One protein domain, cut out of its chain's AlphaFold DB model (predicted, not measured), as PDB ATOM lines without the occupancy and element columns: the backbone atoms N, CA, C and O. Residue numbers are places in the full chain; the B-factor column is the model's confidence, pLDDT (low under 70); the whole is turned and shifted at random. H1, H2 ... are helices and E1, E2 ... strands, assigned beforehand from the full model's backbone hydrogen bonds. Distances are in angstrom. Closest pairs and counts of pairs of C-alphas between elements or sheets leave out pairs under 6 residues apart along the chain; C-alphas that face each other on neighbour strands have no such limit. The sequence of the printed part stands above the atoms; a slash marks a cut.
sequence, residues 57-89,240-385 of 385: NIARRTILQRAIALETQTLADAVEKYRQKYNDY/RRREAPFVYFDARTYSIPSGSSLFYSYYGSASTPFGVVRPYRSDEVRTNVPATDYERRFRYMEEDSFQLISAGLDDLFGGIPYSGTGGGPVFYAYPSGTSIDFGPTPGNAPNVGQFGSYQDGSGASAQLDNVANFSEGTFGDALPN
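This is residues 57 to 89 and 240 to 385 of the 385 residues of the protein "Type II secretion system protein" of Planctomycetes bacterium (UniProt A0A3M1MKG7). With little regular structure, loops surround two small sheets; long helix H1 passes beside the antiparallel pair E1 and E4. The other sheet, E3 E2 E5 E6 E7, is mixed. The 179 printed residues, 69 in named elements, run H1 E1 E2 H2 E3 E4 E5 E6 E7 H3, class mixed. The whole is compact, with a radius of gyration of the C-alphas of 16.2 A and spans of 47 by 42 by 31 A.

H1, residues 57 to 86, comes closest to E4, residues 306 to 310, at C-alphas 72 and 308, 7.1 A apart. E5, residues 330 to 334, E6, 338 to 341, and E7, 351 to 354, form a meander, each antiparallel to the one before; N 331 and O 340 are 2.9 A apart. Every O i to N i+4 pair in H1 is within hydrogen-bond range.

H1 spans 43.6 A from C-alpha 57 at (123.614, 209.872, 188.393); E7 ends at C-alpha 354, (149.816, 200.142, 182.138).

C-alphas 89 and 240, across the cut, are 25.6 A apart. The links 251 to 280, 311 to 329 and 355 to 378 are long. In the printed part 58 residues have pLDDT under 70.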
ATOM      1  N   ASN A  57     122.918 211.157 188.388       86.31
ATOM      2  CA  ASN A  57     123.614 209.872 188.393       86.31
ATOM      3  C   ASN A  57     125.091 210.036 188.780       86.31
ATOM      4  O   ASN A  57     125.568 209.310 189.649       86.31
ATOM      5  N   ILE A  58     125.771 211.047 188.225       85.62
ATOM      6  CA  ILE A  58     127.150 211.393 188.603       85.62
ATOM      7  C   ILE A  58     127.212 211.775 190.088       85.62
ATOM      8  O   ILE A  58     128.028 211.235 190.830       85.62
ATOM      9  N   ALA A  59     126.300 212.632 190.557       87.56
ATOM     10  CA  ALA A  59     126.267 213.051 191.956       87.56
ATOM     11  C   ALA A  59     126.067 211.867 192.919       87.56
ATOM     12  O   ALA A  59     126.747 211.778 193.940       87.56
ATOM     13  N   ARG A  60     125.166 210.930 192.593       87.81
ATOM     14  CA  ARG A  60     124.965 209.709 193.388       87.81
ATOM     15  C   ARG A  60     126.228 208.859 193.440       87.81
ATOM     16  O   ARG A  60     126.576 208.396 194.522       87.81
ATOM     17  N   ARG A  61     126.912 208.686 192.309       84.38
ATOM     18  CA  ARG A  61     128.162 207.924 192.232       84.38
ATOM     19  C   ARG A  61     129.232 208.514 193.151       84.38
ATOM     20  O   ARG A  61     129.753 207.804 194.005       84.38
ATOM     21  N   THR A  62     129.461 209.824 193.068       85.75
ATOM     22  CA  THR A  62     130.428 210.525 193.927       85.75
ATOM     23  C   THR A  62     130.066 210.426 195.410       85.75
ATOM     24  O   THR A  62     130.952 210.285 196.248       85.75
ATOM     25  N   ILE A  63     128.775 210.478 195.763       88.56
ATOM     26  CA  ILE A  63     128.332 210.301 197.156       88.56
ATOM     27  C   ILE A  63     128.680 208.898 197.662       88.56
ATOM     28  O   ILE A  63     129.168 208.771 198.781       88.56
ATOM     29  N   LEU A  64     128.441 207.858 196.858       87.00
ATOM     30  CA  LEU A  64     128.744 206.480 197.249       87.00
ATOM     31  C   LEU A  64     130.256 206.241 197.370       87.00
ATOM     32  O   LEU A  64     130.683 205.673 198.369       87.00
ATOM     33  N   GLN A  65     131.064 206.732 196.425       85.50
ATOM     34  CA  GLN A  65     132.533 206.654 196.506       85.50
ATOM     35  C   GLN A  65     133.066 207.349 197.761       85.50
ATOM     36  O   GLN A  65     133.869 206.784 198.496       85.50
ATOM     37  N   ARG A  66     132.568 208.556 198.060       88.50
ATOM     38  CA  ARG A  66     132.946 209.275 199.285       88.50
ATOM     39  C   ARG A  66     132.507 208.549 200.549       88.50
ATOM     40  O   ARG A  66     133.231 208.593 201.533       88.50
ATOM     41  N   ALA A  67     131.342 207.905 200.542       90.19
ATOM     42  CA  ALA A  67     130.884 207.122 201.685       90.19
ATOM     43  C   ALA A  67     131.827 205.943 201.963       90.19
ATOM     44  O   ALA A  67     132.215 205.762 203.111       90.19
ATOM     45  N   ILE A  68     132.250 205.219 200.919       90.12
ATOM     46  CA  ILE A  68     133.235 204.133 201.035       90.12
ATOM     47  C   ILE A  68     134.568 204.677 201.548       90.12
ATOM     48  O   ILE A  68     135.096 204.146 202.512       90.12
ATOM     49  N   ALA A  69     135.081 205.769 200.973       90.25
ATOM     50  CA  ALA A  69     136.337 206.367 201.422       90.25
ATOM     51  C   ALA A  69     136.294 206.800 202.893       90.25
ATOM     52  O   ALA A  69     137.222 206.516 203.643       90.25
ATOM     53  N   LEU A  70     135.202 207.430 203.334       91.69
ATOM     54  CA  LEU A  70     135.018 207.779 204.742       91.69
ATOM     55  C   LEU A  70     134.973 206.533 205.630       91.69
ATOM     56  O   LEU A  70     135.607 206.521 206.677       91.69
ATOM     57  N   GLU A  71     134.263 205.486 205.213       92.00
ATOM     58  CA  GLU A  71     134.178 204.226 205.954       92.00
ATOM     59  C   GLU A  71     135.553 203.538 206.063       92.00
ATOM     60  O   GLU A  71     135.970 203.183 207.167       92.00
ATOM     61  N   THR A  72     136.318 203.476 204.967       93.31
ATOM     62  CA  THR A  72     137.714 203.007 204.946       93.31
ATOM     63  C   THR A  72     138.579 203.791 205.931       93.31
ATOM     64  O   THR A  72     139.314 203.188 206.709       93.31
ATOM     65  N   GLN A  73     138.474 205.123 205.948       93.94
ATOM     66  CA  GLN A  73     139.244 205.956 206.876       93.94
ATOM     67  C   GLN A  73     138.810 205.743 208.333       93.94
ATOM     68  O   GLN A  73     139.657 205.616 209.211       93.94
ATOM     69  N   THR A  74     137.510 205.591 208.610       94.12
ATOM     70  CA  THR A  74     137.045 205.281 209.975       94.12
ATOM     71  C   THR A  74     137.514 203.913 210.473       94.12
ATOM     72  O   THR A  74     137.797 203.759 211.663       94.12
ATOM     73  N   LEU A  75     137.632 202.925 209.581       95.19
ATOM     74  CA  LEU A  75     138.225 201.625 209.894       95.19
ATOM     75  C   LEU A  75     139.737 201.748 210.116       95.19
ATOM     76  O   LEU A  75     140.250 201.189 211.082       95.19
ATOM     77  N   ALA A  76     140.446 202.511 209.280       95.38
ATOM     78  CA  ALA A  76     141.873 202.780 209.456       95.38
ATOM     79  C   ALA A  76     142.161 203.460 210.808       95.38
ATOM     80  O   ALA A  76     143.042 203.023 211.546       95.38
ATOM     81  N   ASP A  77     141.348 204.444 211.200       96.31
ATOM     82  CA  ASP A  77     141.415 205.073 212.522       96.31
ATOM     83  C   ASP A  77     141.192 204.061 213.656       96.31
ATOM     84  O   ASP A  77     141.817 204.151 214.717       96.31
ATOM     85  N   ALA A  78     140.294 203.090 213.470       96.44
ATOM     86  CA  ALA A  78     140.070 202.030 214.449       96.44
ATOM     87  C   ALA A  78     141.262 201.065 214.550       96.44
ATOM     88  O   ALA A  78     141.610 200.656 215.659       96.44
ATOM     89  N   VAL A  79     141.930 200.759 213.436       96.81
ATOM     90  CA  VAL A  79     143.193 200.001 213.421       96.81
ATOM     91  C   VAL A  79     144.301 200.772 214.148       96.81
ATOM     92  O   VAL A  79     145.035 200.193 214.950       96.81
ATOM     93  N   GLU A  80     144.394 202.089 213.969       96.31
ATOM     94  CA  GLU A  80     145.354 202.908 214.719       96.31
ATOM     95  C   GLU A  80     145.029 202.962 216.219       96.31
ATOM     96  O   GLU A  80     145.923 202.840 217.060       96.31
ATOM     97  N   LYS A  81     143.748 203.052 216.598       96.25
ATOM     98  CA  LYS A  81     143.328 202.912 218.005       96.25
ATOM     99  C   LYS A  81     143.682 201.536 218.567       96.25
ATOM    100  O   LYS A  81     144.108 201.442 219.719       96.25
ATOM    101  N   TYR A  82     143.546 200.479 217.767       96.12
ATOM    102  CA  TYR A  82     143.969 199.132 218.142       96.12
ATOM    103  C   TYR A  82     145.468 199.101 218.448       96.12
ATOM    104  O   TYR A  82     145.872 198.654 219.526       96.12
ATOM    105  N   ARG A  83     146.291 199.664 217.555       95.69
ATOM    106  CA  ARG A  83     147.736 199.799 217.768       95.69
ATOM    107  C   ARG A  83     148.052 200.578 219.040       95.69
ATOM    108  O   ARG A  83     148.934 200.164 219.783       95.69
ATOM    109  N   GLN A  84     147.345 201.671 219.316       96.06
ATOM    110  CA  GLN A  84     147.539 202.450 220.544       96.06
ATOM    111  C   GLN A  84     147.183 201.648 221.807       96.06
ATOM    112  O   GLN A  84     147.877 201.767 222.816       96.06
ATOM    113  N   LYS A  85     146.139 200.807 221.758       94.00
ATOM    114  CA  LYS A  85     145.710 199.967 222.891       94.00
ATOM    115  C   LYS A  85     146.675 198.800 223.147       94.00
ATOM    116  O   LYS A  85     146.999 198.534 224.302       94.00
ATOM    117  N   TYR A  86     147.147 198.123 222.096       94.00
ATOM    118  CA  TYR A  86     147.912 196.868 222.204       94.00
ATOM    119  C   TYR A  86     149.398 196.973 221.811       94.00
ATOM    120  O   TYR A  86     150.128 195.983 221.879       94.00
ATOM    121  N   ASN A  87     149.880 198.166 221.448       94.56
ATOM    122  CA  ASN A  87     151.247 198.434 220.970       94.56
ATOM    123  C   ASN A  87     151.678 197.540 219.794       94.56
ATOM    124  O   ASN A  87     152.846 197.135 219.688       94.56
ATOM    125  N   ASP A  88     150.720 197.167 218.949       94.00
ATOM    126  CA  ASP A  88     150.922 196.290 217.802       94.00
ATOM    127  C   ASP A  88     149.719 196.358 216.855       94.00
ATOM    128  O   ASP A  88     148.588 196.504 217.321       94.00
ATOM    129  N   TYR A  89     149.945 196.235 215.547       95.12
ATOM    130  CA  TYR A  89     148.852 196.155 214.575       95.12
ATOM    131  C   TYR A  89     148.130 194.800 214.666       95.12
ATOM    132  O   TYR A  89     148.761 193.795 215.032       95.12
ATOM    133  N   ARG A 240     127.827 199.562 202.943       84.00
ATOM    134  CA  ARG A 240     126.364 199.629 202.861       84.00
ATOM    135  C   ARG A 240     125.860 199.407 201.425       84.00
ATOM    136  O   ARG A 240     126.170 200.195 200.536       84.00
ATOM    137  N   ARG A 241     124.952 198.432 201.247       81.94
ATOM    138  CA  ARG A 241     124.368 198.015 199.943       81.94
ATOM    139  C   ARG A 241     125.401 197.431 198.970       81.94
ATOM    140  O   ARG A 241     125.231 197.571 197.761       81.94
ATOM    141  N   ARG A 242     126.449 196.818 199.512       86.00
ATOM    142  CA  ARG A 242     127.537 196.179 198.777       86.00
ATOM    143  C   ARG A 242     127.720 194.746 199.236       86.00
ATOM    144  O   ARG A 242     127.254 194.373 200.315       86.00
ATOM    145  N   GLU A 243     128.344 193.955 198.381       85.25
ATOM    146  CA  GLU A 243     128.543 192.526 198.602       85.25
ATOM    147  C   GLU A 243     130.005 192.187 198.883       85.25
ATOM    148  O   GLU A 243     130.255 191.272 199.673       85.25
ATOM    149  N   ALA A 244     130.944 192.940 198.299       86.50
ATOM    150  CA  ALA A 244     132.366 192.766 198.545       86.50
ATOM    151  C   ALA A 244     132.745 193.302 199.939       86.50
ATOM    152  O   ALA A 244     132.321 194.401 200.313       86.50
ATOM    153  N   PRO A 245     133.529 192.555 200.731       89.62
ATOM    154  CA  PRO A 245     133.931 192.999 202.059       89.62
ATOM    155  C   PRO A 245     135.085 194.008 202.014       89.62
ATOM    156  O   PRO A 245     135.676 194.268 200.970       89.62
ATOM    157  N   PHE A 246     135.427 194.591 203.160       91.81
ATOM    158  CA  PHE A 246     136.726 195.247 203.326       91.81
ATOM    159  C   PHE A 246     137.812 194.203 203.565       91.81
ATOM    160  O   PHE A 246     137.568 193.210 204.241       91.81
ATOM    161  N   VAL A 247     139.013 194.444 203.045       90.94
ATOM    162  CA  VAL A 247     140.118 193.480 203.091       90.94
ATOM    163  C   VAL A 247     141.320 194.127 203.731       90.94
ATOM    164  O   VAL A 247     141.761 195.190 203.293       90.94
ATOM    165  N   TYR A 248     141.850 193.486 204.762       92.25
ATOM    166  CA  TYR A 248     142.951 194.004 205.549       92.25
ATOM    167  C   TYR A 248     144.199 193.152 205.385       92.25
ATOM    168  O   TYR A 248     144.162 191.936 205.528       92.25
ATOM    169  N   PHE A 249     145.326 193.807 205.135       90.31
ATOM    170  CA  PHE A 249     146.624 193.166 205.035       90.31
ATOM    171  C   PHE A 249     147.602 193.793 206.025       90.31
ATOM    172  O   PHE A 249     147.823 195.010 206.023       90.31
ATOM    173  N   ASP A 250     148.247 192.939 206.809       89.69
ATOM    174  CA  ASP A 250     149.266 193.305 207.788       89.69
ATOM    175  C   ASP A 250     150.646 193.328 207.120       89.69
ATOM    176  O   ASP A 250     151.030 192.397 206.411       89.69
ATOM    177  N   ALA A 251     151.437 194.377 207.345       88.31
ATOM    178  CA  ALA A 251     152.736 194.480 206.693       88.31
ATOM    179  C   ALA A 251     153.724 193.370 207.079       88.31
ATOM    180  O   ALA A 251     154.615 193.015 206.302       88.31
ATOM    181  N   ARG A 252     153.529 192.734 208.242       83.75
ATOM    182  CA  ARG A 252     154.351 191.599 208.696       83.75
ATOM    183  C   ARG A 252     154.213 190.358 207.812       83.75
ATOM    184  O   ARG A 252     155.058 189.465 207.886       83.75
ATOM    185  N   THR A 253     153.149 190.276 207.019       76.88
ATOM    186  CA  THR A 253     152.721 189.050 206.334       76.88
ATOM    187  C   THR A 253     152.659 189.206 204.817       76.88
ATOM    188  O   THR A 253     152.514 188.208 204.110       76.88
ATOM    189  N   TYR A 254     152.882 190.418 204.294       77.94
ATOM    190  CA  TYR A 254     152.852 190.732 202.861       77.94
ATOM    191  C   TYR A 254     153.653 189.770 201.979       77.94
ATOM    192  O   TYR A 254     153.217 189.439 200.875       77.94
ATOM    193  N   SER A 255     154.815 189.324 202.460       64.75
ATOM    194  CA  SER A 255     155.737 188.461 201.719       64.75
ATOM    195  C   SER A 255     155.671 186.989 202.132       64.75
ATOM    196  O   SER A 255     156.633 186.265 201.884       64.75
ATOM    197  N   ILE A 256     154.633 186.543 202.852       58.00
ATOM    198  CA  ILE A 256     154.498 185.128 203.223       58.00
ATOM    199  C   ILE A 256     153.957 184.375 201.998       58.00
ATOM    200  O   ILE A 256     152.793 184.558 201.639       58.00
ATOM    201  N   PRO A 257     154.764 183.522 201.338       51.38
ATOM    202  CA  PRO A 257     154.293 182.731 200.207       51.38
ATOM    203  C   PRO A 257     153.319 181.676 200.728       51.38
ATOM    204  O   PRO A 257     153.611 181.037 201.735       51.38
ATOM    205  N   SER A 258     152.195 181.440 200.058       43.41
ATOM    206  CA  SER A 258     151.248 180.383 200.418       43.41
ATOM    207  C   SER A 258     151.534 179.105 199.608       43.41
ATOM    208  O   SER A 258     150.955 178.879 198.544       43.41
ATOM    209  N   GLY A 259     152.420 178.235 200.095       50.50
ATOM    210  CA  GLY A 259     152.664 176.924 199.477       50.50
ATOM    211  C   GLY A 259     153.143 177.026 198.021       50.50
ATOM    212  O   GLY A 259     154.164 177.649 197.748       50.50
ATOM    213  N   SER A 260     152.423 176.409 197.076       40.81
ATOM    214  CA  SER A 260     152.706 176.499 195.629       40.81
ATOM    215  C   SER A 260     152.371 177.860 195.004       40.81
ATOM    216  O   SER A 260     152.715 178.095 193.846       40.81
ATOM    217  N   SER A 261     151.710 178.750 195.748       50.47
ATOM    218  CA  SER A 261     151.426 180.123 195.337       50.47
ATOM    219  C   SER A 261     152.396 181.066 196.038       50.47
ATOM    220  O   SER A 261     152.542 181.070 197.255       50.47
ATOM    221  N   LEU A 262     153.099 181.862 195.246       54.66
ATOM    222  CA  LEU A 262     154.282 182.598 195.686       54.66
ATOM    223  C   LEU A 262     153.970 183.890 196.462       54.66
ATOM    224  O   LEU A 262     154.896 184.593 196.840       54.66
ATOM    225  N   PHE A 263     152.694 184.211 196.701       62.53
ATOM    226  CA  PHE A 263     152.273 185.516 197.216       62.53
ATOM    227  C   PHE A 263     150.977 185.418 198.018       62.53
ATOM    228  O   PHE A 263     150.121 184.590 197.702       62.53
ATOM    229  N   TYR A 264     150.812 186.304 199.001       66.31
ATOM    230  CA  TYR A 264     149.587 186.402 199.785       66.31
ATOM    231  C   TYR A 264     148.513 187.214 199.046       66.31
ATOM    232  O   TYR A 264     148.775 188.303 198.529       66.31
ATOM    233  N   SER A 265     147.302 186.669 198.965       70.81
ATOM    234  CA  SER A 265     146.156 187.294 198.305       70.81
ATOM    235  C   SER A 265     144.866 186.882 198.988       70.81
ATOM    236  O   SER A 265     144.740 185.739 199.426       70.81
ATOM    237  N   TYR A 266     143.887 187.773 198.978       72.12
ATOM    238  CA  TYR A 266     142.519 187.446 199.339       72.12
ATOM    239  C   TYR A 266     141.740 187.063 198.070       72.12
ATOM    240  O   TYR A 266     141.839 187.762 197.059       72.12
ATOM    241  N   TYR A 267     141.039 185.922 198.134       67.00
ATOM    242  CA  TYR A 267     140.393 185.195 197.026       67.00
ATOM    243  C   TYR A 267     141.351 184.713 195.920       67.00
ATOM    244  O   TYR A 267     141.814 185.477 195.089       67.00
ATOM    245  N   GLY A 268     141.659 183.411 195.879       52.72
ATOM    246  CA  GLY A 268     142.690 182.840 194.990       52.72
ATOM    247  C   GLY A 268     142.210 182.213 193.671       52.72
ATOM    248  O   GLY A 268     143.034 181.671 192.936       52.72
ATOM    249  N   SER A 269     140.910 182.235 193.353       52.66
ATOM    250  CA  SER A 269     140.362 181.558 192.164       52.66
ATOM    251  C   SER A 269     139.523 182.492 191.292       52.66
ATOM    252  O   SER A 269     138.707 183.264 191.793       52.66
ATOM    253  N   ALA A 270     139.661 182.338 189.969       48.66
ATOM    254  CA  ALA A 270     138.885 183.027 188.931       48.66
ATOM    255  C   ALA A 270     137.366 182.738 188.966       48.66
ATOM    256  O   ALA A 270     136.621 183.269 188.149       48.66
ATOM    257  N   SER A 271     136.910 181.870 189.875       50.66
ATOM    258  CA  SER A 271     135.506 181.496 190.078       50.66
ATOM    259  C   SER A 271     134.807 182.266 191.204       50.66
ATOM    260  O   SER A 271     133.649 181.974 191.493       50.66
ATOM    261  N   THR A 272     135.501 183.187 191.878       61.47
ATOM    262  CA  THR A 272     134.947 183.968 192.996       61.47
ATOM    263  C   THR A 272     134.225 185.223 192.489       61.47
ATOM    264  O   THR A 272     134.622 185.777 191.460       61.47
ATOM    265  N   PRO A 273     133.165 185.690 193.176       69.50
ATOM    266  CA  PRO A 273     132.327 186.787 192.687       69.50
ATOM    267  C   PRO A 273     133.033 188.153 192.649       69.50
ATOM    268  O   PRO A 273     132.615 189.004 191.870       69.50
ATOM    269  N   PHE A 274     134.100 188.356 193.437       76.56
ATOM    270  CA  PHE A 274     134.718 189.678 193.656       76.56
ATOM    271  C   PHE A 274     136.139 189.838 193.080       76.56
ATOM    272  O   PHE A 274     136.738 190.910 193.178       76.56
ATOM    273  N   GLY A 275     136.695 188.791 192.460       73.75
ATOM    274  CA  GLY A 275     138.066 188.792 191.931       73.75
ATOM    275  C   GLY A 275     139.141 188.509 192.989       73.75
ATOM    276  O   GLY A 275     138.840 187.995 194.057       73.75
ATOM    277  N   VAL A 276     140.406 188.810 192.666       75.19
ATOM    278  CA  VAL A 276     141.584 188.531 193.513       75.19
ATOM    279  C   VAL A 276     142.223 189.840 193.958       75.19
ATOM    280  O   VAL A 276     142.641 190.607 193.096       75.19
ATOM    281  N   VAL A 277     142.401 190.066 195.261       79.69
ATOM    282  CA  VAL A 277     143.067 191.275 195.778       79.69
ATOM    283  C   VAL A 277     144.380 190.958 196.479       79.69
ATOM    284  O   VAL A 277     144.543 189.925 197.131       79.69
ATOM    285  N   ARG A 278     145.346 191.862 196.312       82.25
ATOM    286  CA  ARG A 278     146.702 191.776 196.860       82.25
ATOM    287  C   ARG A 278     147.106 193.130 197.443       82.25
ATOM    288  O   ARG A 278     146.605 194.148 196.961       82.25
ATOM    289  N   PRO A 279     148.047 193.162 198.401       87.38
ATOM    290  CA  PRO A 279     148.654 194.413 198.834       87.38
ATOM    291  C   PRO A 279     149.307 195.143 197.652       87.38
ATOM    292  O   PRO A 279     150.008 194.535 196.834       87.38
ATOM    293  N   TYR A 280     149.093 196.450 197.571       88.19
ATOM    294  CA  TYR A 280     149.681 197.326 196.567       88.19
ATOM    295  C   TYR A 280     151.166 197.558 196.853       88.19
ATOM    296  O   TYR A 280     151.625 197.538 198.002       88.19
ATOM    297  N   ARG A 281     151.927 197.782 195.783       87.06
ATOM    298  CA  ARG A 281     153.346 198.152 195.839       87.06
ATOM    299  C   ARG A 281     153.502 199.666 195.721       87.06
ATOM    300  O   ARG A 281     152.641 200.336 195.165       87.06
ATOM    301  N   SER A 282     154.608 200.192 196.219       86.31
ATOM    302  CA  SER A 282     155.056 201.552 195.929       86.31
ATOM    303  C   SER A 282     155.864 201.570 194.623       86.31
ATOM    304  O   SER A 282     156.392 200.546 194.177       86.31
ATOM    305  N   ASP A 283     155.953 202.742 194.004       81.44
ATOM    306  CA  ASP A 283     156.894 203.067 192.929       81.44
ATOM    307  C   ASP A 283     158.362 203.120 193.400       81.44
ATOM    308  O   ASP A 283     159.289 203.093 192.584       81.44
ATOM    309  N   GLU A 284     158.597 203.132 194.712       82.12
ATOM    310  CA  GLU A 284     159.927 203.088 195.293       82.12
ATOM    311  C   GLU A 284     160.573 201.700 195.218       82.12
ATOM    312  O   GLU A 284     160.029 200.665 195.619       82.12
ATOM    313  N   VAL A 285     161.832 201.706 194.781       82.31
ATOM    314  CA  VAL A 285     162.644 200.505 194.619       82.31
ATOM    315  C   VAL A 285     163.760 200.470 195.663       82.31
ATOM    316  O   VAL A 285     164.546 201.411 195.795       82.31
ATOM    317  N   ARG A 286     163.896 199.351 196.381       81.69
ATOM    318  CA  ARG A 286     165.018 199.095 197.294       81.69
ATOM    319  C   ARG A 286     166.311 198.896 196.502       81.69
ATOM    320  O   ARG A 286     166.448 197.952 195.728       81.69
ATOM    321  N   THR A 287     167.284 199.777 196.718       82.38
ATOM    322  CA  THR A 287     168.599 199.737 196.050       82.38
ATOM    323  C   THR A 287     169.615 198.839 196.757       82.38
ATOM    324  O   THR A 287     170.626 198.469 196.168       82.38
ATOM    325  N   ASN A 288     169.346 198.469 198.010       82.25
ATOM    326  CA  ASN A 288     170.179 197.597 198.842       82.25
ATOM    327  C   ASN A 288     169.877 196.098 198.664       82.25
ATOM    328  O   ASN A 288     170.535 195.263 199.283       82.25
ATOM    329  N   VAL A 289     168.882 195.753 197.846       80.00
ATOM    330  CA  VAL A 289     168.498 194.373 197.542       80.00
ATOM    331  C   VAL A 289     169.155 193.963 196.216       80.00
ATOM    332  O   VAL A 289     169.128 194.753 195.266       80.00
ATOM    333  N   PRO A 290     169.758 192.760 196.114       76.38
ATOM    334  CA  PRO A 290     170.324 192.277 194.860       76.38
ATOM    335  C   PRO A 290     169.312 192.364 193.720       76.38
ATOM    336  O   PRO A 290     168.140 192.041 193.893       76.38
ATOM    337  N   ALA A 291     169.772 192.745 192.526       68.00
ATOM    338  CA  ALA A 291     168.895 192.915 191.367       68.00
ATOM    339  C   ALA A 291     168.118 191.643 190.981       68.00
ATOM    340  O   ALA A 291     167.127 191.748 190.273       68.00
ATOM    341  N   THR A 292     168.568 190.479 191.448       69.12
ATOM    342  CA  THR A 292     167.965 189.158 191.245       69.12
ATOM    343  C   THR A 292     166.799 188.851 192.190       69.12
ATOM    344  O   THR A 292     166.055 187.910 191.937       69.12
ATOM    345  N   ASP A 293     166.635 189.608 193.277       71.81
ATOM    346  CA  ASP A 293     165.544 189.452 194.248       71.81
ATOM    347  C   ASP A 293     164.447 190.486 193.944       71.81
ATOM    348  O   ASP A 293     164.260 191.487 194.639       71.81
ATOM    349  N   TYR A 294     163.788 190.280 192.797       70.31
ATOM    350  CA  TYR A 294     162.848 191.235 192.208       70.31
ATOM    351  C   TYR A 294     161.663 191.539 193.123       70.31
ATOM    352  O   TYR A 294     161.257 192.690 193.213       70.31
ATOM    353  N   GLU A 295     161.131 190.549 193.837       70.25
ATOM    354  CA  GLU A 295     159.975 190.743 194.716       70.25
ATOM    355  C   GLU A 295     160.298 191.662 195.898       70.25
ATOM    356  O   GLU A 295     159.537 192.583 196.199       70.25
ATOM    357  N   ARG A 296     161.444 191.458 196.556       74.38
ATOM    358  CA  ARG A 296     161.862 192.311 197.678       74.38
ATOM    359  C   ARG A 296     162.376 193.667 197.230       74.38
ATOM    360  O   ARG A 296     162.579 194.547 198.062       74.38
ATOM    361  N   ARG A 297     162.624 193.834 195.933       77.38
ATOM    362  CA  ARG A 297     163.113 195.075 195.349       77.38
ATOM    363  C   ARG A 297     162.002 196.119 195.201       77.38
ATOM    364  O   ARG A 297     162.307 197.297 195.348       77.38
ATOM    365  N   PHE A 298     160.745 195.724 195.000       80.69
ATOM    366  CA  PHE A 298     159.604 196.650 195.052       80.69
ATOM    367  C   PHE A 298     159.088 196.768 196.480       80.69
ATOM    368  O   PHE A 298     158.754 195.759 197.102       80.69
ATOM    369  N   ARG A 299     159.005 197.988 197.013       85.06
ATOM    370  CA  ARG A 299     158.435 198.196 198.350       85.06
ATOM    371  C   ARG A 299     156.933 197.962 198.315       85.06
ATOM    372  O   ARG A 299     156.284 198.243 197.310       85.06
ATOM    373  N   TYR A 300     156.377 197.435 199.396       88.25
ATOM    374  CA  TYR A 300     154.934 197.511 199.589       88.25
ATOM    375  C   TYR A 300     154.545 198.950 199.907       88.25
ATOM    376  O   TYR A 300     155.330 199.695 200.496       88.25
ATOM    377  N   MET A 301     153.343 199.343 199.499       88.50
ATOM    378  CA  MET A 301     152.740 200.543 200.058       88.50
ATOM    379  C   MET A 301     152.577 200.322 201.568       88.50
ATOM    380  O   MET A 301     152.228 199.215 201.973       88.50
ATOM    381  N   GLU A 302     152.862 201.324 202.399       89.50
ATOM    382  CA  GLU A 302     152.700 201.186 203.857       89.50
ATOM    383  C   GLU A 302     153.469 199.980 204.465       89.50
ATOM    384  O   GLU A 302     152.942 199.188 205.242       89.50
ATOM    385  N   GLU A 303     154.748 199.825 204.099       85.81
ATOM    386  CA  GLU A 303     155.587 198.654 204.430       85.81
ATOM    387  C   GLU A 303     155.801 198.380 205.934       85.81
ATOM    388  O   GLU A 303     156.139 197.258 206.303       85.81
ATOM    389  N   ASP A 304     155.596 199.366 206.807       88.88
ATOM    390  CA  ASP A 304     155.733 199.213 208.264       88.88
ATOM    391  C   ASP A 304     154.381 199.304 209.005       88.88
ATOM    392  O   ASP A 304     154.351 199.398 210.237       88.88
ATOM    393  N   SER A 305     153.257 199.314 208.278       92.00
ATOM    394  CA  SER A 305     151.922 199.475 208.857       92.00
ATOM    395  C   SER A 305     150.930 198.423 208.340       92.00
ATOM    396  O   SER A 305     151.056 197.240 208.669       92.00
ATOM    397  N   PHE A 306     149.913 198.838 207.592       94.06
ATOM    398  CA  PHE A 306     148.857 197.992 207.069       94.06
ATOM    399  C   PHE A 306     148.227 198.605 205.818       94.06
ATOM    400  O   PHE A 306     148.281 199.813 205.573       94.06
ATOM    401  N   GLN A 307     147.536 197.759 205.062       93.75
ATOM    402  CA  GLN A 307     146.731 198.175 203.926       93.75
ATOM    403  C   GLN A 307     145.304 197.687 204.127       93.75
ATOM    404  O   GLN A 307     145.072 196.496 204.322       93.75
ATOM    405  N   LEU A 308     144.351 198.610 204.073       94.19
ATOM    406  CA  LEU A 308     142.924 198.311 204.077       94.19
ATOM    407  C   LEU A 308     142.374 198.665 202.702       94.19
ATOM    408  O   LEU A 308     142.555 199.798 202.272       94.19
ATOM    409  N   ILE A 309     141.724 197.720 202.026       92.44
ATOM    410  CA  ILE A 309     141.278 197.860 200.637       92.44
ATOM    411  C   ILE A 309     139.782 197.550 200.543       92.44
ATOM    412  O   ILE A 309     139.296 196.567 201.100       92.44
ATOM    413  N   SER A 310     139.056 198.388 199.809       92.19
ATOM    414  CA  SER A 310     137.657 198.192 199.427       92.19
ATOM    415  C   SER A 310     137.544 198.049 197.911       92.19
ATOM    416  O   SER A 310     138.232 198.764 197.183       92.19
ATOM    417  N   ALA A 311     136.644 197.176 197.454       87.62
ATOM    418  CA  ALA A 311     136.366 196.908 196.041       87.62
ATOM    419  C   ALA A 311     135.588 198.029 195.317       87.62
ATOM    420  O   ALA A 311     135.114 197.836 194.207       87.62
ATOM    421  N   GLY A 312     135.367 199.182 195.955       87.94
ATOM    422  CA  GLY A 312     134.684 200.306 195.313       87.94
ATOM    423  C   GLY A 312     133.194 200.059 195.033       87.94
ATOM    424  O   GLY A 312     132.465 199.469 195.835       87.94
ATOM    425  N   LEU A 313     132.695 200.609 193.924       86.00
ATOM    426  CA  LEU A 313     131.286 200.592 193.529       86.00
ATOM    427  C   LEU A 313     130.885 199.426 192.631       86.00
ATOM    428  O   LEU A 313     129.683 199.270 192.394       86.00
ATOM    429  N   ASP A 314     131.822 198.655 192.103       81.19
ATOM    430  CA  ASP A 314     131.513 197.501 191.258       81.19
ATOM    431  C   ASP A 314     131.595 196.170 192.007       81.19
ATOM    432  O   ASP A 314     131.271 195.141 191.421       81.19
ATOM    433  N   ASP A 315     131.943 196.203 193.301       85.50
ATOM    434  CA  ASP A 315     132.139 195.014 194.131       85.50
ATOM    435  C   ASP A 315     133.240 194.087 193.562       85.50
ATOM    436  O   ASP A 315     133.291 192.900 193.874       85.50
ATOM    437  N   LEU A 316     134.156 194.622 192.741       81.88
ATOM    438  CA  LEU A 316     135.250 193.880 192.125       81.88
ATOM    439  C   LEU A 316     136.590 194.503 192.514       81.88
ATOM    440  O   LEU A 316     136.952 195.576 192.051       81.88
ATOM    441  N   PHE A 317     137.413 193.779 193.272       80.56
ATOM    442  CA  PHE A 317     138.746 194.285 193.613       80.56
ATOM    443  C   PHE A 317     139.667 194.431 192.397       80.56
ATOM    444  O   PHE A 317     140.659 195.155 192.444       80.56
ATOM    445  N   GLY A 318     139.373 193.715 191.314       70.19
ATOM    446  CA  GLY A 318     140.234 193.664 190.142       70.19
ATOM    447  C   GLY A 318     141.549 192.928 190.397       70.19
ATOM    448  O   GLY A 318     142.125 192.937 191.479       70.19
ATOM    449  N   GLY A 319     142.037 192.253 189.365       64.75
ATOM    450  CA  GLY A 319     143.277 191.498 189.439       64.75
ATOM    451  C   GLY A 319     143.284 190.362 188.438       64.75
ATOM    452  O   GLY A 319     142.277 189.688 188.224       64.75
ATOM    453  N   ILE A 320     144.437 190.140 187.812       60.38
ATOM    454  CA  ILE A 320     144.612 188.987 186.936       60.38
ATOM    455  C   ILE A 320     144.747 187.743 187.827       60.38
ATOM    456  O   ILE A 320     145.622 187.717 188.714       60.38
ATOM    457  N   PRO A 321     143.886 186.721 187.643       59.50
ATOM    458  CA  PRO A 321     144.044 185.460 188.346       59.50
ATOM    459  C   PRO A 321     145.373 184.831 187.938       59.50
ATOM    460  O   PRO A 321     145.796 184.923 186.785       59.50
ATOM    461  N   TYR A 322     146.039 184.174 188.883       58.31
ATOM    462  CA  TYR A 322     147.235 183.412 188.557       58.31
ATOM    463  C   TYR A 322     146.860 182.304 187.563       58.31
ATOM    464  O   TYR A 322     146.079 181.412 187.894       58.31
ATOM    465  N   SER A 323     147.392 182.360 186.340       53.28
ATOM    466  CA  SER A 323     147.244 181.277 185.370       53.28
ATOM    467  C   SER A 323     148.606 180.624 185.190       53.28
ATOM    468  O   SER A 323     149.538 181.223 184.663       53.28
ATOM    469  N   GLY A 324     148.740 179.371 185.632       52.72
ATOM    470  CA  GLY A 324     149.996 178.610 185.561       52.72
ATOM    471  C   GLY A 324     150.567 178.419 184.144       52.72
ATOM    472  O   GLY A 324     151.619 177.805 183.988       52.72
ATOM    473  N   THR A 325     149.905 178.953 183.112       46.75
ATOM    474  CA  THR A 325     150.306 178.914 181.708       46.75
ATOM    475  C   THR A 325     150.666 180.325 181.226       46.75
ATOM    476  O   THR A 325     149.900 180.972 180.520       46.75
ATOM    477  N   GLY A 326     151.857 180.806 181.595       49.72
ATOM    478  CA  GLY A 326     152.489 181.967 180.951       49.72
ATOM    479  C   GLY A 326     152.189 183.358 181.526       49.72
ATOM    480  O   GLY A 326     152.673 184.325 180.946       49.72
ATOM    481  N   GLY A 327     151.469 183.481 182.648       56.56
ATOM    482  CA  GLY A 327     151.290 184.753 183.362       56.56
ATOM    483  C   GLY A 327     151.522 184.587 184.861       56.56
ATOM    484  O   GLY A 327     150.908 183.726 185.491       56.56
ATOM    485  N   GLY A 328     152.429 185.378 185.435       59.47
ATOM    486  CA  GLY A 328     152.595 185.421 186.882       59.47
ATOM    487  C   GLY A 328     151.480 186.214 187.557       59.47
ATOM    488  O   GLY A 328     150.584 186.758 186.906       59.47
ATOM    489  N   PRO A 329     151.485 186.264 188.891       67.62
ATOM    490  CA  PRO A 329     150.570 187.117 189.619       67.62
ATOM    491  C   PRO A 329     150.962 188.575 189.416       67.62
ATOM    492  O   PRO A 329     152.130 188.962 189.517       67.62
ATOM    493  N   VAL A 330     149.938 189.378 189.160       74.75
ATOM    494  CA  VAL A 330     150.079 190.804 188.914       74.75
ATOM    495  C   VAL A 330     149.815 191.574 190.199       74.75
ATOM    496  O   VAL A 330     148.774 191.396 190.842       74.75
ATOM    497  N   PHE A 331     150.768 192.427 190.554       80.00
ATOM    498  CA  PHE A 331     150.641 193.459 191.575       80.00
ATOM    499  C   PHE A 331     150.389 194.803 190.910       80.00
ATOM    500  O   PHE A 331     150.839 195.040 189.793       80.00
ATOM    501  N   TYR A 332     149.713 195.699 191.615       81.88
ATOM    502  CA  TYR A 332     149.540 197.077 191.180       81.88
ATOM    503  C   TYR A 332     150.401 197.987 192.046       81.88
ATOM    504  O   TYR A 332     150.440 197.837 193.270       81.88
ATOM    505  N   ALA A 333     151.108 198.909 191.403       83.56
ATOM    506  CA  ALA A 333     151.865 199.947 192.074       83.56
ATOM    507  C   ALA A 333     151.023 201.216 192.223       83.56
ATOM    508  O   ALA A 333     150.279 201.595 191.319       83.56
ATOM    509  N   TYR A 334     151.167 201.888 193.354       83.88
ATOM    510  CA  TYR A 334     150.588 203.189 193.651       83.88
ATOM    511  C   TYR A 334     151.727 204.156 194.023       83.88
ATOM    512  O   TYR A 334     152.656 203.733 194.713       83.88
ATOM    513  N   PRO A 335     151.704 205.426 193.572       81.50
ATOM    514  CA  PRO A 335     150.647 206.104 192.816       81.50
ATOM    515  C   PRO A 335     150.785 205.982 191.290       81.50
ATOM    516  O   PRO A 335     150.127 206.715 190.567       81.50
ATOM    517  N   SER A 336     151.645 205.112 190.756       76.50
ATOM    518  CA  SER A 336     151.874 205.033 189.302       76.50
ATOM    519  C   SER A 336     150.769 204.303 188.528       76.50
ATOM    520  O   SER A 336     150.627 204.503 187.322       76.50
ATOM    521  N   GLY A 337     150.024 203.409 189.182       74.75
ATOM    522  CA  GLY A 337     148.975 202.594 188.561       74.75
ATOM    523  C   GLY A 337     149.528 201.471 187.690       74.75
ATOM    524  O   GLY A 337     148.774 200.742 187.043       74.75
ATOM    525  N   THR A 338     150.854 201.331 187.653       76.25
ATOM    526  CA  THR A 338     151.535 200.347 186.823       76.25
ATOM    527  C   THR A 338     151.356 198.963 187.405       76.25
ATOM    528  O   THR A 338     151.471 198.757 188.613       76.25
ATOM    529  N   SER A 339     151.134 197.997 186.534       78.00
ATOM    530  CA  SER A 339     151.136 196.601 186.907       78.00
ATOM    531  C   SER A 339     152.541 196.034 186.924       78.00
ATOM    532  O   SER A 339     153.386 196.445 186.135       78.00
ATOM    533  N   ILE A 340     152.788 195.103 187.837       77.38
ATOM    534  CA  ILE A 340     154.057 194.412 188.021       77.38
ATOM    535  C   ILE A 340     153.754 192.915 188.036       77.38
ATOM    536  O   ILE A 340     153.162 192.407 188.988       77.38
ATOM    537  N   ASP A 341     154.134 192.217 186.972       76.94
ATOM    538  CA  ASP A 341     153.999 190.765 186.845       76.94
ATOM    539  C   ASP A 341     155.337 190.097 187.166       76.94
ATOM    540  O   ASP A 341     156.301 190.276 186.427       76.94
ATOM    541  N   PHE A 342     155.400 189.314 188.243       71.25
ATOM    542  CA  PHE A 342     156.623 188.611 188.661       71.25
ATOM    543  C   PHE A 342     156.856 187.269 187.945       71.25
ATOM    544  O   PHE A 342     157.840 186.580 188.220       71.25
ATOM    545  N   GLY A 343     155.988 186.887 187.005       64.25
ATOM    546  CA  GLY A 343     156.023 185.581 186.358       64.25
ATOM    547  C   GLY A 343     155.694 184.425 187.322       64.25
ATOM    548  O   GLY A 343     155.500 184.623 188.522       64.25
ATOM    549  N   PRO A 344     155.602 183.184 186.817       59.44
ATOM    550  CA  PRO A 344     155.306 182.010 187.643       59.44
ATOM    551  C   PRO A 344     156.519 181.487 188.432       59.44
ATOM    552  O   PRO A 344     156.357 180.633 189.302       59.44
ATOM    553  N   THR A 345     157.733 181.966 188.133       58.50
ATOM    554  CA  THR A 345     158.979 181.486 188.749       58.50
ATOM    555  C   THR A 345     159.612 182.593 189.595       58.50
ATOM    556  O   THR A 345     159.887 183.667 189.052       58.50
ATOM    557  N   PRO A 346     159.920 182.342 190.883       51.47
ATOM    558  CA  PRO A 346     160.653 183.295 191.713       51.47
ATOM    559  C   PRO A 346     161.998 183.642 191.065       51.47
ATOM    560  O   PRO A 346     162.756 182.742 190.703       51.47
ATOM    561  N   GLY A 347     162.306 184.934 190.926       54.41
ATOM    562  CA  GLY A 347     163.588 185.391 190.374       54.41
ATOM    563  C   GLY A 347     163.599 185.692 188.870       54.41
ATOM    564  O   GLY A 347     164.676 185.899 188.315       54.41
ATOM    565  N   ASN A 348     162.441 185.755 188.207       59.03
ATOM    566  CA  ASN A 348     162.334 186.353 186.872       59.03
ATOM    567  C   ASN A 348     162.184 187.878 186.958       59.03
ATOM    568  O   ASN A 348     161.578 188.400 187.894       59.03
ATOM    569  N   ALA A 349     162.730 188.593 185.966       58.12
ATOM    570  CA  ALA A 349     162.531 190.035 185.855       58.12
ATOM    571  C   ALA A 349     161.038 190.331 185.636       58.12
ATOM    572  O   ALA A 349     160.428 189.683 184.781       58.12
ATOM    573  N   PRO A 350     160.447 191.280 186.380       68.19
ATOM    574  CA  PRO A 350     159.027 191.526 186.271       68.19
ATOM    575  C   PRO A 350     158.680 192.260 184.977       68.19
ATOM    576  O   PRO A 350     159.420 193.146 184.543       68.19
ATOM    577  N   ASN A 351     157.528 191.933 184.392       68.44
ATOM    578  CA  ASN A 351     156.953 192.724 183.308       68.44
ATOM    579  C   ASN A 351     156.156 193.881 183.913       68.44
ATOM    580  O   ASN A 351     155.240 193.653 184.705       68.44
ATOM    581  N   VAL A 352     156.505 195.114 183.539       62.19
ATOM    582  CA  VAL A 352     155.832 196.328 184.013       62.19
ATOM    583  C   VAL A 352     155.050 196.968 182.870       62.19
ATOM    584  O   VAL A 352     155.616 197.213 181.804       62.19
ATOM    585  N   GLY A 353     153.759 197.240 183.077       66.12
ATOM    586  CA  GLY A 353     152.879 197.826 182.059       66.12
ATOM    587  C   GLY A 353     151.767 198.704 182.637       66.12
ATOM    588  O   GLY A 353     151.582 198.775 183.849       66.12
ATOM    589  N   GLN A 354     151.022 199.392 181.767       54.19
ATOM    590  CA  GLN A 354     149.816 200.142 182.138       54.19
ATOM    591  C   GLN A 354     148.562 199.359 181.740       54.19
ATOM    592  O   GLN A 354     148.469 198.857 180.619       54.19
ATOM    593  N   PHE A 355     147.580 199.293 182.639       52.47
ATOM    594  CA  PHE A 355     146.221 198.888 182.285       52.47
ATOM    595  C   PHE A 355     145.401 200.125 181.910       52.47
ATOM    596  O   PHE A 355     145.570 201.188 182.501       52.47
ATOM    597  N   GLY A 356     144.540 199.993 180.898       47.22
ATOM    598  CA  GLY A 356     143.717 201.097 180.402       47.22
ATOM    599  C   GLY A 356     142.721 201.620 181.442       47.22
ATOM    600  O   GLY A 356     142.340 200.906 182.370       47.22
ATOM    601  N   SER A 357     142.283 202.866 181.257       46.53
ATOM    602  CA  SER A 357     141.295 203.555 182.096       46.53
ATOM    603  C   SER A 357     140.011 202.744 182.303       46.53
ATOM    604  O   SER A 357     139.485 202.157 181.354       46.53
ATOM    605  N   TYR A 358     139.471 202.777 183.520       45.44
ATOM    606  CA  TYR A 358     138.230 202.103 183.899       45.44
ATOM    607  C   TYR A 358     137.014 202.641 183.146       45.44
ATOM    608  O   TYR A 358     136.824 203.850 183.008       45.44
ATOM    609  N   GLN A 359     136.145 201.721 182.730       50.62
ATOM    610  CA  GLN A 359     134.749 201.998 182.409       50.62
ATOM    611  C   GLN A 359     133.865 201.218 183.386       50.62
ATOM    612  O   GLN A 359     134.121 200.044 183.650       50.62
ATOM    613  N   ASP A 360     132.834 201.879 183.911       44.19
ATOM    614  CA  ASP A 360     131.867 201.306 184.858       44.19
ATOM    615  C   ASP A 360     131.257 200.007 184.302       44.19
ATOM    616  O   ASP A 360     130.735 200.001 183.183       44.19
ATOM    617  N   GLY A 361     131.384 198.900 185.042       48.00
ATOM    618  CA  GLY A 361     130.961 197.560 184.610       48.00
ATOM    619  C   GLY A 361     131.925 196.816 183.670       48.00
ATOM    620  O   GLY A 361     131.585 195.736 183.181       48.00
ATOM    621  N   SER A 362     133.120 197.353 183.396       49.28
ATOM    622  CA  SER A 362     134.153 196.651 182.626       49.28
ATOM    623  C   SER A 362     135.070 195.840 183.552       49.28
ATOM    624  O   SER A 362     135.802 196.389 184.370       49.28
ATOM    625  N   GLY A 363     135.085 194.514 183.401       54.75
ATOM    626  CA  GLY A 363     135.933 193.625 184.213       54.75
ATOM    627  C   GLY A 363     137.442 193.714 183.925       54.75
ATOM    628  O   GLY A 363     138.213 192.953 184.499       54.75
ATOM    629  N   ALA A 364     137.879 194.595 183.017       53.59
ATOM    630  CA  ALA A 364     139.266 194.666 182.548       53.59
ATOM    631  C   ALA A 364     140.191 195.508 183.450       53.59
ATOM    632  O   ALA A 364     141.394 195.254 183.467       53.59
ATOM    633  N   SER A 365     139.639 196.477 184.196       65.50
ATOM    634  CA  SER A 365     140.410 197.406 185.042       65.50
ATOM    635  C   SER A 365     139.685 197.763 186.351       65.50
ATOM    636  O   SER A 365     139.711 198.919 186.775       65.50
ATOM    637  N   ALA A 366     139.006 196.792 186.969       67.50
ATOM    638  CA  ALA A 366     138.178 197.006 188.166       67.50
ATOM    639  C   ALA A 366     138.955 197.604 189.357       67.50
ATOM    640  O   ALA A 366     138.427 198.413 190.110       67.50
ATOM    641  N   GLN A 367     140.265 197.350 189.436       75.69
ATOM    642  CA  GLN A 367     141.117 197.858 190.510       75.69
ATOM    643  C   GLN A 367     141.200 199.389 190.592       75.69
ATOM    644  O   GLN A 367     141.719 199.906 191.574       75.69
ATOM    645  N   LEU A 368     140.778 200.129 189.561       78.62
ATOM    646  CA  LEU A 368     140.822 201.592 189.568       78.62
ATOM    647  C   LEU A 368     139.735 202.206 190.461       78.62
ATOM    648  O   LEU A 368     139.943 203.297 190.976       78.62
ATOM    649  N   ASP A 369     138.600 201.543 190.680       82.06
ATOM    650  CA  ASP A 369     137.576 202.063 191.601       82.06
ATOM    651  C   ASP A 369     137.836 201.655 193.061       82.06
ATOM    652  O   ASP A 369     137.136 202.109 193.968       82.06
ATOM    653  N   ASN A 370     138.879 200.849 193.305       88.06
ATOM    654  CA  ASN A 370     139.285 200.494 194.656       88.06
ATOM    655  C   ASN A 370     139.657 201.736 195.462       88.06
ATOM    656  O   ASN A 370     140.215 202.715 194.955       88.06
ATOM    657  N   VAL A 371     139.390 201.641 196.758       90.44
ATOM    658  CA  VAL A 371     139.730 202.664 197.742       90.44
ATOM    659  C   VAL A 371     140.557 202.012 198.833       90.44
ATOM    660  O   VAL A 371     140.167 200.958 199.340       90.44
ATOM    661  N   ALA A 372     141.666 202.640 199.219       92.31
ATOM    662  CA  ALA A 372     142.496 202.165 200.315       92.31
ATOM    663  C   ALA A 372     142.740 203.231 201.384       92.31
ATOM    664  O   ALA A 372     142.500 204.415 201.169       92.31
ATOM    665  N   ASN A 373     143.236 202.814 202.549       93.12
ATOM    666  CA  ASN A 373     143.590 203.722 203.647       93.12
ATOM    667  C   ASN A 373     144.641 204.773 203.251       93.12
ATOM    668  O   ASN A 373     144.608 205.891 203.756       93.12
ATOM    669  N   PHE A 374     145.541 204.432 202.329       89.31
ATOM    670  CA  PHE A 374     146.592 205.326 201.836       89.31
ATOM    671  C   PHE A 374     146.172 206.183 200.624       89.31
ATOM    672  O   PHE A 374     146.997 206.934 200.100       89.31
ATOM    673  N   SER A 375     144.921 206.084 200.151       86.31
ATOM    674  CA  SER A 375     144.388 206.943 199.086       86.31
ATOM    675  C   SER A 375     143.315 207.902 199.606       86.31
ATOM    676  O   SER A 375     142.496 207.566 200.459       86.31
ATOM    677  N   GLU A 376     143.290 209.123 199.062       76.50
ATOM    678  CA  GLU A 376     142.265 210.133 199.392       76.50
ATOM    679  C   GLU A 376     140.922 209.883 198.674       76.50
ATOM    680  O   GLU A 376     139.906 210.509 198.985       76.50
ATOM    681  N   GLY A 377     140.904 208.963 197.707       81.38
ATOM    682  CA  GLY A 377     139.751 208.629 196.878       81.38
ATOM    683  C   GLY A 377     139.950 207.306 196.144       81.38
ATOM    684  O   GLY A 377     140.710 206.444 196.599       81.38
ATOM    685  N   THR A 378     139.267 207.151 195.010       81.50
ATOM    686  CA  THR A 378     139.470 205.991 194.133       81.50
ATOM    687  C   THR A 378     140.870 206.032 193.531       81.50
ATOM    688  O   THR A 378     141.430 207.112 193.318       81.50
ATOM    689  N   PHE A 379     141.455 204.874 193.226       81.31
ATOM    690  CA  PHE A 379     142.740 204.865 192.534       81.31
ATOM    691  C   PHE A 379     142.652 205.531 191.155       81.31
ATOM    692  O   PHE A 379     143.563 206.251 190.781       81.31
ATOM    693  N   GLY A 380     141.545 205.411 190.428       73.31
ATOM    694  CA  GLY A 380     141.345 206.080 189.144       73.31
ATOM    695  C   GLY A 380     141.470 207.602 189.228       73.31
ATOM    696  O   GLY A 380     142.032 208.204 188.322       73.31
ATOM    697  N   ASP A 381     141.007 208.212 190.322       73.00
ATOM    698  CA  ASP A 381     141.154 209.656 190.548       73.00
ATOM    699  C   ASP A 381     142.564 210.042 191.032       73.00
ATOM    700  O   ASP A 381     143.009 211.170 190.816       73.00
ATOM    701  N   ALA A 382     143.245 209.127 191.725       65.06
ATOM    702  CA  ALA A 382     144.534 209.374 192.370       65.06
ATOM    703  C   ALA A 382     145.750 209.078 191.473       65.06
ATOM    704  O   ALA A 382     146.840 209.598 191.716       65.06
ATOM    705  N   LEU A 383     145.582 208.237 190.453       64.81
ATOM    706  CA  LEU A 383     146.633 207.855 189.517       64.81
ATOM    707  C   LEU A 383     146.831 208.939 188.432       64.81
ATOM    708  O   LEU A 383     145.865 209.565 187.994       64.81
ATOM    709  N   PRO A 384     148.071 209.183 187.966       58.28
ATOM    710  CA  PRO A 384     148.338 210.136 186.895       58.28
ATOM    711  C   PRO A 384     147.725 209.653 185.568       58.28
ATOM    712  O   PRO A 384     147.912 208.498 185.184       58.28
ATOM    713  N   ASN A 385     147.003 210.555 184.887       54.31
ATOM    714  CA  ASN A 385     146.368 210.317 183.579       54.31
ATOM    715  C   ASN A 385     147.362 210.044 182.447       54.31
ATOM    716  O   ASN A 385     148.407 210.739 182.398       54.31
TER     717      ASN A 385